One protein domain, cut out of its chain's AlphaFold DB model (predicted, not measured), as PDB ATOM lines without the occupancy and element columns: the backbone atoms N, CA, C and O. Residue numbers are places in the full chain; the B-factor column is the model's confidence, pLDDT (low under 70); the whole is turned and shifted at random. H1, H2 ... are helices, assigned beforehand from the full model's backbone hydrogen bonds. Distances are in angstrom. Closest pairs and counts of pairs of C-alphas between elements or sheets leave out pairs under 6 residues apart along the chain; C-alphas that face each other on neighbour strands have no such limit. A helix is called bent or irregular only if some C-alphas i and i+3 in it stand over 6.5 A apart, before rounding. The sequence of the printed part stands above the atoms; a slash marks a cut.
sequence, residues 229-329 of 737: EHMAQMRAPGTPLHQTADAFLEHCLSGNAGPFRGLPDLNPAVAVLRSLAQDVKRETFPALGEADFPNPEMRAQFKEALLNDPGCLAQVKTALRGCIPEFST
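AT A GLANCE: This is residues 229 to 329 of the 737 residues of an uncharacterized protein of Bilophila sp. 4_1_30 (UniProt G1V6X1). The long helix H3 and the hub H5 lie side by side, running opposite ways; H2 crosses H5 and meets H3 with its last residues, 252 to 253, while H4 packs across the later part of H3. Short H1 sits at the beginning of H2, and the four-residue H6 makes a corner at the end of H5. The printed part has 101 residues with six named helices, H1 to H6 along the chain, and no named strand: all helix, with mostly crossed packing. It is compact, with a radius of gyration of the C-alphas of 13.2 A, yet elongated, spanning 44 by 27 by 21 A.

HOW THE PARTS SIT: H3, residues 264 to 284, touches H5, residues 310 to 323, opposite ways at a shallow tilt of 28 degrees; their closest C-alphas, of Ala 269 and Gln 315, are 5.3 A apart. H2, residues 240 to 253, touches H5 at a steep tilt of 65 degrees, opposite ways, closest at the C-alphas of Ala 245 and Val 316, 6.3 A. H2 touches H3 with residues 252 to 253 alone, about perpendicular at 76 degrees, with the C-alphas of Cys 252 and Val 270 closest at 5.8 A. H4, residues 296 to 308, touches H3, only just about perpendicular at 71 degrees, closest at the C-alphas of Ala 277 and Leu 306, 6.6 A. H4 and H5 touch only at the corner, closest at the C-alphas of Leu 307 and Leu 313, 5.0 A. H1, residues 229 to 235, touches H2 at a steep tilt of 47 degrees, the same way; the C-alphas of Met 234 and His 242, the closest, are 4.1 A apart. H6, residues 325 to 328, touches H5 only at the corner, closest at the C-alphas of Arg 321 and Phe 327, 4.9 A. Every O i to N i+4 pair is within hydrogen-bond range in H1, H2, H4 and H5, and 14 of 17 in H3; H6 is too short for one.

IN THESE COORDINATES: H3 is 30.2 A long, from C-alpha 264 at (23.052, -44.324, -38.738) to C-alpha 284 at (31.851, -16.350, -31.699); it has a kink of 25 degrees near residue 275 and is irregular, with C-alphas 265 and 268 7.1 A apart. H5 measures 19.9 A, H2 19.8 A and H4 18.5 A.

THE WHOLE: The C-alphas farthest apart, of Ala 287 and Thr 329, are 43.8 A apart. The printed part has no cut; the link from H3 to H4, 11 residues, is long. Mean pLDDT of the printed part is 87.8, and residue 257 is under 70.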
ATOM      1  N   GLU A 229      34.130 -25.942 -56.439       87.88
ATOM      2  CA  GLU A 229      32.822 -25.590 -56.994       87.88
ATOM      3  C   GLU A 229      31.690 -26.077 -56.079       87.88
ATOM      4  O   GLU A 229      30.771 -25.319 -55.769       87.88
ATOM      5  N   HIS A 230      31.795 -27.297 -55.545       91.38
ATOM      6  CA  HIS A 230      30.843 -27.810 -54.553       91.38
ATOM      7  C   HIS A 230      30.896 -27.016 -53.243       91.38
ATOM      8  O   HIS A 230      29.858 -26.780 -52.625       91.38
ATOM      9  N   MET A 231      32.081 -26.545 -52.839       90.75
ATOM     10  CA  MET A 231      32.221 -25.625 -51.706       90.75
ATOM     11  C   MET A 231      31.480 -24.307 -51.949       90.75
ATOM     12  O   MET A 231      30.770 -23.839 -51.057       90.75
ATOM     13  N   ALA A 232      31.611 -23.729 -53.145       91.56
ATOM     14  CA  ALA A 232      30.901 -22.511 -53.523       91.56
ATOM     15  C   ALA A 232      29.381 -22.735 -53.544       91.56
ATOM     16  O   ALA A 232      28.640 -21.939 -52.972       91.56
ATOM     17  N   GLN A 233      28.916 -23.851 -54.115       92.94
ATOM     18  CA  GLN A 233      27.495 -24.204 -54.137       92.94
ATOM     19  C   GLN A 233      26.936 -24.391 -52.726       92.94
ATOM     20  O   GLN A 233      25.908 -23.807 -52.404       92.94
ATOM     21  N   MET A 234      27.622 -25.136 -51.856       93.69
ATOM     22  CA  MET A 234      27.218 -25.334 -50.460       93.69
ATOM     23  C   MET A 234      27.083 -24.007 -49.692       93.69
ATOM     24  O   MET A 234      26.204 -23.866 -48.840       93.69
ATOM     25  N   ARG A 235      27.941 -23.025 -49.989       90.69
ATOM     26  CA  ARG A 235      27.899 -21.692 -49.368       90.69
ATOM     27  C   ARG A 235      26.873 -20.754 -50.004       90.69
ATOM     28  O   ARG A 235      26.471 -19.798 -49.354       90.69
ATOM     29  N   ALA A 236      26.437 -21.018 -51.233       90.94
ATOM     30  CA  ALA A 236      25.459 -20.205 -51.944       90.94
ATOM     31  C   ALA A 236      24.017 -20.575 -51.536       90.94
ATOM     32  O   ALA A 236      23.577 -21.697 -51.811       90.94
ATOM     33  N   PRO A 237      23.246 -19.650 -50.931       88.88
ATOM     34  CA  PRO A 237      21.859 -19.909 -50.570       88.88
ATOM     35  C   PRO A 237      21.010 -20.348 -51.768       88.88
ATOM     36  O   PRO A 237      21.146 -19.829 -52.874       88.88
ATOM     37  N   GLY A 238      20.110 -21.305 -51.540       84.81
ATOM     38  CA  GLY A 238      19.175 -21.804 -52.555       84.81
ATOM     39  C   GLY A 238      19.675 -22.979 -53.400       84.81
ATOM     40  O   GLY A 238      18.862 -23.592 -54.089       84.81
ATOM     41  N   THR A 239      20.955 -23.362 -53.324       91.56
ATOM     42  CA  THR A 239      21.431 -24.580 -54.001       91.56
ATOM     43  C   THR A 239      21.020 -25.855 -53.241       91.56
ATOM     44  O   THR A 239      20.855 -25.820 -52.016       91.56
ATOM     45  N   PRO A 240      20.911 -27.018 -53.914       89.88
ATOM     46  CA  PRO A 240      20.630 -28.291 -53.241       89.88
ATOM     47  C   PRO A 240      21.684 -28.692 -52.193       89.88
ATOM     48  O   PRO A 240      21.340 -29.263 -51.150       89.88
ATOM     49  N   LEU A 241      22.964 -28.376 -52.441       91.06
ATOM     50  CA  LEU A 241      24.037 -28.617 -51.470       91.06
ATOM     51  C   LEU A 241      23.877 -27.727 -50.241       91.06
ATOM     52  O   LEU A 241      23.991 -28.227 -49.124       91.06
ATOM     53  N   HIS A 242      23.573 -26.441 -50.435       92.88
ATOM     54  CA  HIS A 242      23.318 -25.523 -49.332       92.88
ATOM     55  C   HIS A 242      22.137 -25.991 -48.482       92.88
ATOM     56  O   HIS A 242      22.266 -26.101 -47.271       92.88
ATOM     57  N   GLN A 243      21.016 -26.359 -49.111       92.56
ATOM     58  CA  GLN A 243      19.834 -26.862 -48.403       92.56
ATOM     59  C   GLN A 243      20.138 -28.120 -47.577       92.56
ATOM     60  O   GLN A 243      19.647 -28.270 -46.461       92.56
ATOM     61  N   THR A 244      20.959 -29.031 -48.104       91.69
ATOM     62  CA  THR A 244      21.336 -30.251 -47.377       91.69
ATOM     63  C   THR A 244      22.306 -29.953 -46.234       91.69
ATOM     64  O   THR A 244      22.142 -30.512 -45.151       91.69
ATOM     65  N   ALA A 245      23.277 -29.061 -46.448       93.56
ATOM     66  CA  ALA A 245      24.205 -28.624 -45.409       93.56
ATOM     67  C   ALA A 245      23.471 -27.892 -44.280       93.56
ATOM     68  O   ALA A 245      23.684 -28.198 -43.110       93.56
ATOM     69  N   ASP A 246      22.560 -26.986 -44.630       93.19
ATOM     70  CA  ASP A 246      21.736 -26.245 -43.681       93.19
ATOM     71  C   ASP A 246      20.845 -27.183 -42.859       93.19
ATOM     72  O   ASP A 246      20.840 -27.110 -41.633       93.19
ATOM     73  N   ALA A 247      20.181 -28.143 -43.513       92.31
ATOM     74  CA  ALA A 247      19.378 -29.155 -42.830       92.31
ATOM     75  C   ALA A 247      20.213 -30.029 -41.879       92.31
ATOM     76  O   ALA A 247      19.739 -30.392 -40.802       92.31
ATOM     77  N   PHE A 248      21.449 -30.371 -42.256       92.62
ATOM     78  CA  PHE A 248      22.358 -31.123 -41.392       92.62
ATOM     79  C   PHE A 248      22.788 -30.305 -40.171       92.62
ATOM     80  O   PHE A 248      22.722 -30.802 -39.048       92.62
ATOM     81  N   LEU A 249      23.173 -29.041 -40.373       93.25
ATOM     82  CA  LEU A 249      23.501 -28.128 -39.281       93.25
ATOM     83  C   LEU A 249      22.302 -27.955 -38.343       93.25
ATOM     84  O   LEU A 249      22.449 -28.108 -37.136       93.25
ATOM     85  N   GLU A 250      21.103 -27.729 -38.876       91.06
ATOM     86  CA  GLU A 250      19.874 -27.629 -38.082       91.06
ATOM     87  C   GLU A 250      19.581 -28.899 -37.278       91.06
ATOM     88  O   GLU A 250      19.277 -28.832 -36.085       91.06
ATOM     89  N   HIS A 251      19.747 -30.077 -37.883       90.56
ATOM     90  CA  HIS A 251      19.610 -31.351 -37.174       90.56
ATOM     91  C   HIS A 251      20.595 -31.459 -36.002       90.56
ATOM     92  O   HIS A 251      20.216 -31.825 -34.886       90.56
ATOM     93  N   CYS A 252      21.853 -31.077 -36.219       89.06
ATOM     94  CA  CYS A 252      22.869 -31.055 -35.172       89.06
ATOM     95  C   CYS A 252      22.525 -30.054 -34.057       89.06
ATOM     96  O   CYS A 252      22.644 -30.409 -32.884       89.06
ATOM     97  N   LEU A 253      22.040 -28.859 -34.398       86.62
ATOM     98  CA  LEU A 253      21.734 -27.786 -33.444       86.62
ATOM     99  C   LEU A 253      20.405 -27.971 -32.695       86.62
ATOM    100  O   LEU A 253      20.252 -27.457 -31.594       86.62
ATOM    101  N   SER A 254      19.455 -28.729 -33.244       82.94
ATOM    102  CA  SER A 254      18.131 -28.968 -32.636       82.94
ATOM    103  C   SER A 254      18.126 -29.923 -31.431       82.94
ATOM    104  O   SER A 254      17.074 -30.170 -30.847       82.94
ATOM    105  N   GLY A 255      19.270 -30.520 -31.076       71.19
ATOM    106  CA  GLY A 255      19.363 -31.517 -30.000       71.19
ATOM    107  C   GLY A 255      18.778 -32.897 -30.344       71.19
ATOM    108  O   GLY A 255      18.765 -33.786 -29.495       71.19
ATOM    109  N   ASN A 256      18.331 -33.122 -31.584       73.81
ATOM    110  CA  ASN A 256      17.731 -34.387 -32.010       73.81
ATOM    111  C   ASN A 256      18.748 -35.551 -32.019       73.81
ATOM    112  O   ASN A 256      19.669 -35.578 -32.830       73.81
ATOM    113  N   ALA A 257      18.607 -36.539 -31.135       67.75
ATOM    114  CA  ALA A 257      19.544 -37.669 -31.043       67.75
ATOM    115  C   ALA A 257      19.405 -38.705 -32.180       67.75
ATOM    116  O   ALA A 257      20.227 -39.615 -32.273       67.75
ATOM    117  N   GLY A 258      18.379 -38.587 -33.030       75.00
ATOM    118  CA  GLY A 258      18.156 -39.508 -34.142       75.00
ATOM    119  C   GLY A 258      19.174 -39.363 -35.285       75.00
ATOM    120  O   GLY A 258      19.818 -38.317 -35.419       75.00
ATOM    121  N   PRO A 259      19.304 -40.386 -36.148       81.19
ATOM    122  CA  PRO A 259      20.182 -40.334 -37.313       81.19
ATOM    123  C   PRO A 259      19.698 -39.305 -38.340       81.19
ATOM    124  O   PRO A 259      18.508 -39.245 -38.670       81.19
ATOM    125  N   PHE A 260      20.621 -38.508 -38.884       84.44
ATOM    126  CA  PHE A 260      20.288 -37.538 -39.928       84.44
ATOM    127  C   PHE A 260      19.786 -38.267 -41.178       84.44
ATOM    128  O   PHE A 260      20.462 -39.153 -41.701       84.44
ATOM    129  N   ARG A 261      18.573 -37.922 -41.631       83.81
ATOM    130  CA  ARG A 261      17.873 -38.584 -42.752       83.81
ATOM    131  C   ARG A 261      17.782 -40.114 -42.621       83.81
ATOM    132  O   ARG A 261      17.733 -40.814 -43.625       83.81
ATOM    133  N   GLY A 262      17.760 -40.636 -41.392       79.12
ATOM    134  CA  GLY A 262      17.680 -42.079 -41.166       79.12
ATOM    135  C   GLY A 262      18.976 -42.844 -41.453       79.12
ATOM    136  O   GLY A 262      18.917 -44.064 -41.513       79.12
ATOM    137  N   LEU A 263      20.120 -42.163 -41.622       80.75
ATOM    138  CA  LEU A 263      21.428 -42.769 -41.906       80.75
ATOM    139  C   LEU A 263      22.263 -42.921 -40.617       80.75
ATOM    140  O   LEU A 263      22.850 -41.936 -40.159       80.75
ATOM    141  N   PRO A 264      22.352 -44.125 -40.011       83.44
ATOM    142  CA  PRO A 264      23.052 -44.324 -38.738       83.44
ATOM    143  C   PRO A 264      24.561 -44.082 -38.829       83.44
ATOM    144  O   PRO A 264      25.170 -43.639 -37.856       83.44
ATOM    145  N   ASP A 265      25.153 -44.303 -40.004       84.19
ATOM    146  CA  ASP A 265      26.588 -44.116 -40.252       84.19
ATOM    147  C   ASP A 265      27.035 -42.651 -40.104       84.19
ATOM    148  O   ASP A 265      28.221 -42.374 -39.935       84.19
ATOM    149  N   LEU A 266      26.092 -41.700 -40.113       86.06
ATOM    150  CA  LEU A 266      26.367 -40.280 -39.888       86.06
ATOM    151  C   LEU A 266      26.338 -39.878 -38.406       86.06
ATOM    152  O   LEU A 266      26.719 -38.753 -38.080       86.06
ATOM    153  N   ASN A 267      25.938 -40.770 -37.492       87.94
ATOM    154  CA  ASN A 267      25.875 -40.473 -36.057       87.94
ATOM    155  C   ASN A 267      27.213 -39.984 -35.470       87.94
ATOM    156  O   ASN A 267      27.189 -39.013 -34.707       87.94
ATOM    157  N   PRO A 268      28.382 -40.564 -35.824       90.00
ATOM    158  CA  PRO A 268      29.666 -40.039 -35.364       90.00
ATOM    159  C   PRO A 268      29.905 -38.589 -35.807       90.00
ATOM    160  O   PRO A 268      30.328 -37.769 -34.997       90.00
ATOM    161  N   ALA A 269      29.569 -38.244 -37.055       88.06
ATOM    162  CA  ALA A 269      29.733 -36.885 -37.571       88.06
ATOM    163  C   ALA A 269      28.806 -35.883 -36.862       88.06
ATOM    164  O   ALA A 269      29.235 -34.780 -36.527       88.06
ATOM    165  N   VAL A 270      27.562 -36.284 -36.568       89.25
ATOM    166  CA  VAL A 270      26.616 -35.486 -35.764       89.25
ATOM    167  C   VAL A 270      27.178 -35.222 -34.364       89.25
ATOM    168  O   VAL A 270      27.147 -34.085 -33.892       89.25
ATOM    169  N   ALA A 271      27.707 -36.253 -33.699       88.88
ATOM    170  CA  ALA A 271      28.256 -36.134 -32.350       88.88
ATOM    171  C   ALA A 271      29.484 -35.210 -32.302       88.88
ATOM    172  O   ALA A 271      29.554 -34.325 -31.448       88.88
ATOM    173  N   VAL A 272      30.419 -35.373 -33.246       91.44
ATOM    174  CA  VAL A 272      31.620 -34.530 -33.340       91.44
ATOM    175  C   VAL A 272      31.247 -33.082 -33.652       91.44
ATOM    176  O   VAL A 272      31.732 -32.181 -32.972       91.44
ATOM    177  N   LEU A 273      30.350 -32.843 -34.619       92.75
ATOM    178  CA  LEU A 273      29.933 -31.481 -34.964       92.75
ATOM    179  C   LEU A 273      29.271 -30.785 -33.776       92.75
ATOM    180  O   LEU A 273      29.580 -29.630 -33.520       92.75
ATOM    181  N   ARG A 274      28.406 -31.470 -33.019       90.25
ATOM    182  CA  ARG A 274      27.789 -30.894 -31.810       90.25
ATOM    183  C   ARG A 274      28.813 -30.435 -30.785       90.25
ATOM    184  O   ARG A 274      28.641 -29.365 -30.212       90.25
ATOM    185  N   SER A 275      29.845 -31.246 -30.555       89.88
ATOM    186  CA  SER A 275      30.903 -30.889 -29.612       89.88
ATOM    187  C   SER A 275      31.653 -29.650 -30.090       89.88
ATOM    188  O   SER A 275      31.758 -28.685 -29.342       89.88
ATOM    189  N   LEU A 276      32.099 -29.645 -31.349       92.88
ATOM    190  CA  LEU A 276      32.833 -28.515 -31.925       92.88
ATOM    191  C   LEU A 276      31.977 -27.246 -31.997       92.88
ATOM    192  O   LEU A 276      32.465 -26.146 -31.760       92.88
ATOM    193  N   ALA A 277      30.681 -27.385 -32.276       90.81
ATOM    194  CA  ALA A 277      29.769 -26.255 -32.362       90.81
ATOM    195  C   ALA A 277      29.658 -25.502 -31.030       90.81
ATOM    196  O   ALA A 277      29.528 -24.281 -31.041       90.81
ATOM    197  N   GLN A 278      29.742 -26.191 -29.888       88.75
ATOM    198  CA  GLN A 278      29.749 -25.524 -28.585       88.75
ATOM    199  C   GLN A 278      30.999 -24.665 -28.384       88.75
ATOM    200  O   GLN A 278      30.899 -23.543 -27.885       88.75
ATOM    201  N   ASP A 279      32.155 -25.147 -28.837       89.69
ATOM    202  CA  ASP A 279      33.407 -24.393 -28.776       89.69
ATOM    203  C   ASP A 279      33.337 -23.160 -29.692       89.69
ATOM    204  O   ASP A 279      33.515 -22.032 -29.227       89.69
ATOM    205  N   VAL A 280      32.909 -23.337 -30.951       90.50
ATOM    206  CA  VAL A 280      32.710 -22.228 -31.905       90.50
ATOM    207  C   VAL A 280      31.693 -21.209 -31.380       90.50
ATOM    208  O   VAL A 280      31.860 -20.002 -31.577       90.50
ATOM    209  N   LYS A 281      30.637 -21.651 -30.683       89.44
ATOM    210  CA  LYS A 281      29.621 -20.759 -30.102       89.44
ATOM    211  C   LYS A 281      30.210 -19.894 -28.994       89.44
ATOM    212  O   LYS A 281      29.945 -18.693 -28.970       89.44
ATOM    213  N   ARG A 282      31.014 -20.481 -28.102       88.19
ATOM    214  CA  ARG A 282      31.686 -19.759 -27.010       88.19
ATOM    215  C   ARG A 282      32.680 -18.729 -27.536       88.19
ATOM    216  O   ARG A 282      32.789 -17.656 -26.951       88.19
ATOM    217  N   GLU A 283      33.355 -19.031 -28.640       87.75
ATOM    218  CA  GLU A 283      34.290 -18.110 -29.289       87.75
ATOM    219  C   GLU A 283      33.579 -16.983 -30.051       87.75
ATOM    220  O   GLU A 283      33.944 -15.816 -29.919       87.75
ATOM    221  N   THR A 284      32.539 -17.313 -30.821       87.06
ATOM    222  CA  THR A 284      31.851 -16.350 -31.699       87.06
ATOM    223  C   THR A 284      30.867 -15.466 -30.926       87.06
ATOM    224  O   THR A 284      30.705 -14.286 -31.237       87.06
ATOM    225  N   PHE A 285      30.212 -16.015 -29.897       88.44
ATOM    226  CA  PHE A 285      29.177 -15.342 -29.105       88.44
ATOM    227  C   PHE A 285      29.374 -15.564 -27.590       88.44
ATOM    228  O   PHE A 285      28.502 -16.133 -26.925       88.44
ATOM    229  N   PRO A 286      30.475 -15.074 -26.988       82.88
ATOM    230  CA  PRO A 286      30.803 -15.328 -25.580       82.88
ATOM    231  C   PRO A 286      29.734 -14.819 -24.600       82.88
ATOM    232  O   PRO A 286      29.518 -15.416 -23.549       82.88
ATOM    233  N   ALA A 287      29.022 -13.744 -24.959       83.12
ATOM    234  CA  ALA A 287      27.941 -13.180 -24.149       83.12
ATOM    235  C   ALA A 287      26.658 -14.036 -24.139       83.12
ATOM    236  O   ALA A 287      25.806 -13.838 -23.276       83.12
ATOM    237  N   LEU A 288      26.505 -14.967 -25.089       81.50
ATOM    238  CA  LEU A 288      25.332 -15.838 -25.197       81.50
ATOM    239  C   LEU A 288      25.441 -17.072 -24.288       81.50
ATOM    240  O   LEU A 288      24.427 -17.596 -23.826       81.50
ATOM    241  N   GLY A 289      26.664 -17.554 -24.045       75.75
ATOM    242  CA  GLY A 289      26.909 -18.801 -23.322       75.75
ATOM    243  C   GLY A 289      26.120 -19.980 -23.911       75.75
ATOM    244  O   GLY A 289      26.118 -20.211 -25.121       75.75
ATOM    245  N   GLU A 290      25.414 -20.714 -23.050       72.56
ATOM    246  CA  GLU A 290      24.573 -21.858 -23.439       72.56
ATOM    247  C   GLU A 290      23.159 -21.451 -23.913       72.56
ATOM    248  O   GLU A 290      22.408 -22.309 -24.367       72.56
ATOM    249  N   ALA A 291      22.777 -20.167 -23.857       76.44
ATOM    250  CA  ALA A 291      21.426 -19.718 -24.212       76.44
ATOM    251  C   ALA A 291      21.112 -19.874 -25.714       76.44
ATOM    252  O   ALA A 291      22.013 -19.837 -26.556       76.44
ATOM    253  N   ASP A 292      19.832 -20.031 -26.063       79.19
ATOM    254  CA  ASP A 292      19.381 -20.094 -27.459       79.19
ATOM    255  C   ASP A 292      19.621 -18.780 -28.221       79.19
ATOM    256  O   ASP A 292      19.727 -17.698 -27.638       79.19
ATOM    257  N   PHE A 293      19.690 -18.870 -29.554       84.19
ATOM    258  CA  PHE A 293      19.878 -17.699 -30.410       84.19
ATOM    259  C   PHE A 293      18.647 -16.774 -30.361       84.19
ATOM    260  O   PHE A 293      17.545 -17.217 -30.687       84.19
ATOM    261  N   PRO A 294      18.814 -15.484 -30.013       82.00
ATOM    262  CA  PRO A 294      17.710 -14.558 -29.759       82.00
ATOM    263  C   PRO A 294      16.964 -14.132 -31.029       82.00
ATOM    264  O   PRO A 294      15.852 -13.619 -30.947       82.00
ATOM    265  N   ASN A 295      17.572 -14.312 -32.205       85.88
ATOM    266  CA  ASN A 295      16.947 -14.031 -33.490       85.88
ATOM    267  C   ASN A 295      17.516 -14.932 -34.612       85.88
ATOM    268  O   ASN A 295      18.587 -15.533 -34.451       85.88
ATOM    269  N   PRO A 296      16.814 -15.038 -35.759       86.25
ATOM    270  CA  PRO A 296      17.260 -15.851 -36.892       86.25
ATOM    271  C   PRO A 296      18.578 -15.385 -37.528       86.25
ATOM    272  O   PRO A 296      19.340 -16.219 -38.010       86.25
ATOM    273  N   GLU A 297      18.870 -14.083 -37.511       88.25
ATOM    274  CA  GLU A 297      20.093 -13.515 -38.099       88.25
ATOM    275  C   GLU A 297      21.347 -13.996 -37.365       88.25
ATOM    276  O   GLU A 297      22.308 -14.438 -37.991       88.25
ATOM    277  N   MET A 298      21.316 -14.004 -36.033       88.50
ATOM    278  CA  MET A 298      22.415 -14.492 -35.200       88.50
ATOM    279  C   MET A 298      22.613 -16.005 -35.365       88.50
ATOM    280  O   MET A 298      23.744 -16.484 -35.403       88.50
ATOM    281  N   ARG A 299      21.524 -16.769 -35.544       88.38
ATOM    282  CA  ARG A 299      21.595 -18.203 -35.873       88.38
ATOM    283  C   ARG A 299      22.225 -18.439 -37.251       88.38
ATOM    284  O   ARG A 299      23.014 -19.367 -37.404       88.38
ATOM    285  N   ALA A 300      21.911 -17.603 -38.242       88.00
ATOM    286  CA  ALA A 300      22.522 -17.670 -39.570       88.00
ATOM    287  C   ALA A 300      24.024 -17.333 -39.526       88.00
ATOM    288  O   ALA A 300      24.826 -18.093 -40.067       88.00
ATOM    289  N   GLN A 301      24.412 -16.276 -38.803       89.31
ATOM    290  CA  GLN A 301      25.820 -15.932 -38.557       89.31
ATOM    291  C   GLN A 301      26.572 -17.075 -37.867       89.31
ATOM    292  O   GLN A 301      27.708 -17.380 -38.220       89.31
ATOM    293  N   PHE A 302      25.930 -17.756 -36.913       92.31
ATOM    294  CA  PHE A 302      26.531 -18.912 -36.259       92.31
ATOM    295  C   PHE A 302      26.753 -20.086 -37.217       92.31
ATOM    296  O   PHE A 302      27.835 -20.664 -37.229       92.31
ATOM    297  N   LYS A 303      25.776 -20.422 -38.065       92.12
ATOM    298  CA  LYS A 303      25.966 -21.450 -39.103       92.12
ATOM    299  C   LYS A 303      27.102 -21.098 -40.058       92.12
ATOM    300  O   LYS A 303      27.872 -21.977 -40.435       92.12
ATOM    301  N   GLU A 304      27.229 -19.829 -40.431       91.75
ATOM    302  CA  GLU A 304      28.343 -19.361 -41.251       91.75
ATOM    303  C   GLU A 304      29.691 -19.531 -40.530       91.75
ATOM    304  O   GLU A 304      30.643 -20.033 -41.131       91.75
ATOM    305  N   ALA A 305      29.757 -19.220 -39.231       92.44
ATOM    306  CA  ALA A 305      30.935 -19.478 -38.403       92.44
ATOM    307  C   ALA A 305      31.290 -20.976 -38.355       92.44
ATOM    308  O   ALA A 305      32.450 -21.330 -38.555       92.44
ATOM    309  N   LEU A 306      30.301 -21.869 -38.209       94.00
ATOM    310  CA  LEU A 306      30.516 -23.323 -38.274       94.00
ATOM    311  C   LEU A 306      31.059 -23.778 -39.636       94.00
ATOM    312  O   LEU A 306      31.891 -24.677 -39.699       94.00
ATOM    313  N   LEU A 307      30.619 -23.174 -40.742       92.56
ATOM    314  CA  LEU A 307      31.159 -23.491 -42.071       92.56
ATOM    315  C   LEU A 307      32.576 -22.937 -42.292       92.56
ATOM    316  O   LEU A 307      33.269 -23.404 -43.203       92.56
ATOM    317  N   ASN A 308      32.997 -21.944 -41.505       93.25
ATOM    318  CA  ASN A 308      34.345 -21.372 -41.519       93.25
ATOM    319  C   ASN A 308      35.315 -22.101 -40.577       93.25
ATOM    320  O   ASN A 308      36.518 -22.062 -40.826       93.25
ATOM    321  N   ASP A 309      34.812 -22.801 -39.557       94.56
ATOM    322  CA  ASP A 309      35.620 -23.685 -38.719       94.56
ATOM    323  C   ASP A 309      36.032 -24.961 -39.491       94.56
ATOM    324  O   ASP A 309      35.164 -25.695 -39.981       94.56
ATOM    325  N   PRO A 310      37.337 -25.281 -39.607       93.00
ATOM    326  CA  PRO A 310      37.798 -26.451 -40.355       93.00
ATOM    327  C   PRO A 310      37.248 -27.786 -39.836       93.00
ATOM    328  O   PRO A 310      36.974 -28.685 -40.638       93.00
ATOM    329  N   GLY A 311      37.083 -27.930 -38.516       93.25
ATOM    330  CA  GLY A 311      36.604 -29.162 -37.892       93.25
ATOM    331  C   GLY A 311      35.126 -29.416 -38.186       93.25
ATOM    332  O   GLY A 311      34.756 -30.499 -38.650       93.25
ATOM    333  N   CYS A 312      34.290 -28.401 -37.987       93.19
ATOM    334  CA  CYS A 312      32.866 -28.424 -38.307       93.19
ATOM    335  C   CYS A 312      32.643 -28.614 -39.807       93.19
ATOM    336  O   CYS A 312      31.863 -29.482 -40.210       93.19
ATOM    337  N   LEU A 313      33.379 -27.878 -40.646       92.81
ATOM    338  CA  LEU A 313      33.311 -28.013 -42.097       92.81
ATOM    339  C   LEU A 313      33.632 -29.443 -42.555       92.81
ATOM    340  O   LEU A 313      32.966 -29.960 -43.455       92.81
ATOM    341  N   ALA A 314      34.616 -30.105 -41.941       92.00
ATOM    342  CA  ALA A 314      34.925 -31.500 -42.246       92.00
ATOM    343  C   ALA A 314      33.733 -32.430 -41.954       92.00
ATOM    344  O   ALA A 314      33.422 -33.292 -42.775       92.00
ATOM    345  N   GLN A 315      33.011 -32.221 -40.849       93.50
ATOM    346  CA  GLN A 315      31.823 -33.021 -40.523       93.50
ATOM    347  C   GLN A 315      30.645 -32.742 -41.462       93.50
ATOM    348  O   GLN A 315      29.963 -33.677 -41.884       93.50
ATOM    349  N   VAL A 316      30.435 -31.481 -41.856       92.56
ATOM    350  CA  VAL A 316      29.430 -31.129 -42.872       92.56
ATOM    351  C   VAL A 316      29.755 -31.809 -44.203       92.56
ATOM    352  O   VAL A 316      28.871 -32.404 -44.818       92.56
ATOM    353  N   LYS A 317      31.027 -31.806 -44.629       91.06
ATOM    354  CA  LYS A 317      31.467 -32.530 -45.833       91.06
ATOM    355  C   LYS A 317      31.192 -34.029 -45.726       91.06
ATOM    356  O   LYS A 317      30.686 -34.599 -46.687       91.06
ATOM    357  N   THR A 318      31.474 -34.659 -44.586       89.31
ATOM    358  CA  THR A 318      31.152 -36.079 -44.347       89.31
ATOM    359  C   THR A 318      29.656 -36.349 -44.504       89.31
ATOM    360  O   THR A 318      29.273 -37.278 -45.214       89.31
ATOM    361  N   ALA A 319      28.803 -35.508 -43.915       89.19
ATOM    362  CA  ALA A 319      27.355 -35.649 -44.034       89.19
ATOM    363  C   ALA A 319      26.868 -35.479 -45.477       89.19
ATOM    364  O   ALA A 319      26.112 -36.311 -45.975       89.19
ATOM    365  N   LEU A 320      27.343 -34.450 -46.185       89.69
ATOM    366  CA  LEU A 320      27.016 -34.239 -47.596       89.69
ATOM    367  C   LEU A 320      27.452 -35.425 -48.457       89.69
ATOM    368  O   LEU A 320      26.668 -35.901 -49.274       89.69
ATOM    369  N   ARG A 321      28.668 -35.935 -48.238       87.56
ATOM    370  CA  ARG A 321      29.193 -37.095 -48.964       87.56
ATOM    371  C   ARG A 321      28.370 -38.357 -48.724       87.56
ATOM    372  O   ARG A 321      28.190 -39.132 -49.652       87.56
ATOM    373  N   GLY A 322      27.847 -38.548 -47.513       83.81
ATOM    374  CA  GLY A 322      26.972 -39.679 -47.189       83.81
ATOM    375  C   GLY A 322      25.535 -39.528 -47.702       83.81
ATOM    376  O   GLY A 322      24.897 -40.523 -48.032       83.81
ATOM    377  N   CYS A 323      25.013 -38.301 -47.784       83.31
ATOM    378  CA  CYS A 323      23.616 -38.043 -48.148       83.31
ATOM    379  C   CYS A 323      23.371 -37.808 -49.641       83.31
ATOM    380  O   CYS A 323      22.229 -37.931 -50.083       83.31
ATOM    381  N   ILE A 324      24.389 -37.396 -50.398       84.81
ATOM    382  CA  ILE A 324      24.235 -37.005 -51.801       84.81
ATOM    383  C   ILE A 324      24.776 -38.133 -52.690       84.81
ATOM    384  O   ILE A 324      25.980 -38.398 -52.646       84.81
ATOM    385  N   PRO A 325      23.926 -38.767 -53.529       82.94
ATOM    386  CA  PRO A 325      24.322 -39.896 -54.372       82.94
ATOM    387  C   PRO A 325      25.557 -39.649 -55.240       82.94
ATOM    388  O   PRO A 325      26.328 -40.576 -55.455       82.94
ATOM    389  N   GLU A 326      25.784 -38.419 -55.702       85.75
ATOM    390  CA  GLU A 326      26.977 -38.056 -56.479       85.75
ATOM    391  C   GLU A 326      28.291 -38.416 -55.767       85.75
ATOM    392  O   GLU A 326      29.237 -38.867 -56.406       85.75
ATOM    393  N   PHE A 327      28.346 -38.254 -54.443       88.19
ATOM    394  CA  PHE A 327      29.554 -38.483 -53.648       88.19
ATOM    395  C   PHE A 327      29.593 -39.860 -52.983       88.19
ATOM    396  O   PHE A 327      30.671 -40.313 -52.603       88.19
ATOM    397  N   SER A 328      28.447 -40.528 -52.831       84.69
ATOM    398  CA  SER A 328      28.361 -41.855 -52.208       84.69
ATOM    399  C   SER A 328      28.325 -43.007 -53.217       84.69
ATOM    400  O   SER A 328      28.621 -44.151 -52.859       84.69
ATOM    401  N   THR A 329      28.001 -42.732 -54.484       89.44
ATOM    402  CA  THR A 329      27.985 -43.748 -55.542       89.44
ATOM    403  C   THR A 329      29.407 -44.139 -55.917       89.44
ATOM    404  O   THR A 329      30.253 -43.301 -56.225       89.44
TER     405      THR A 329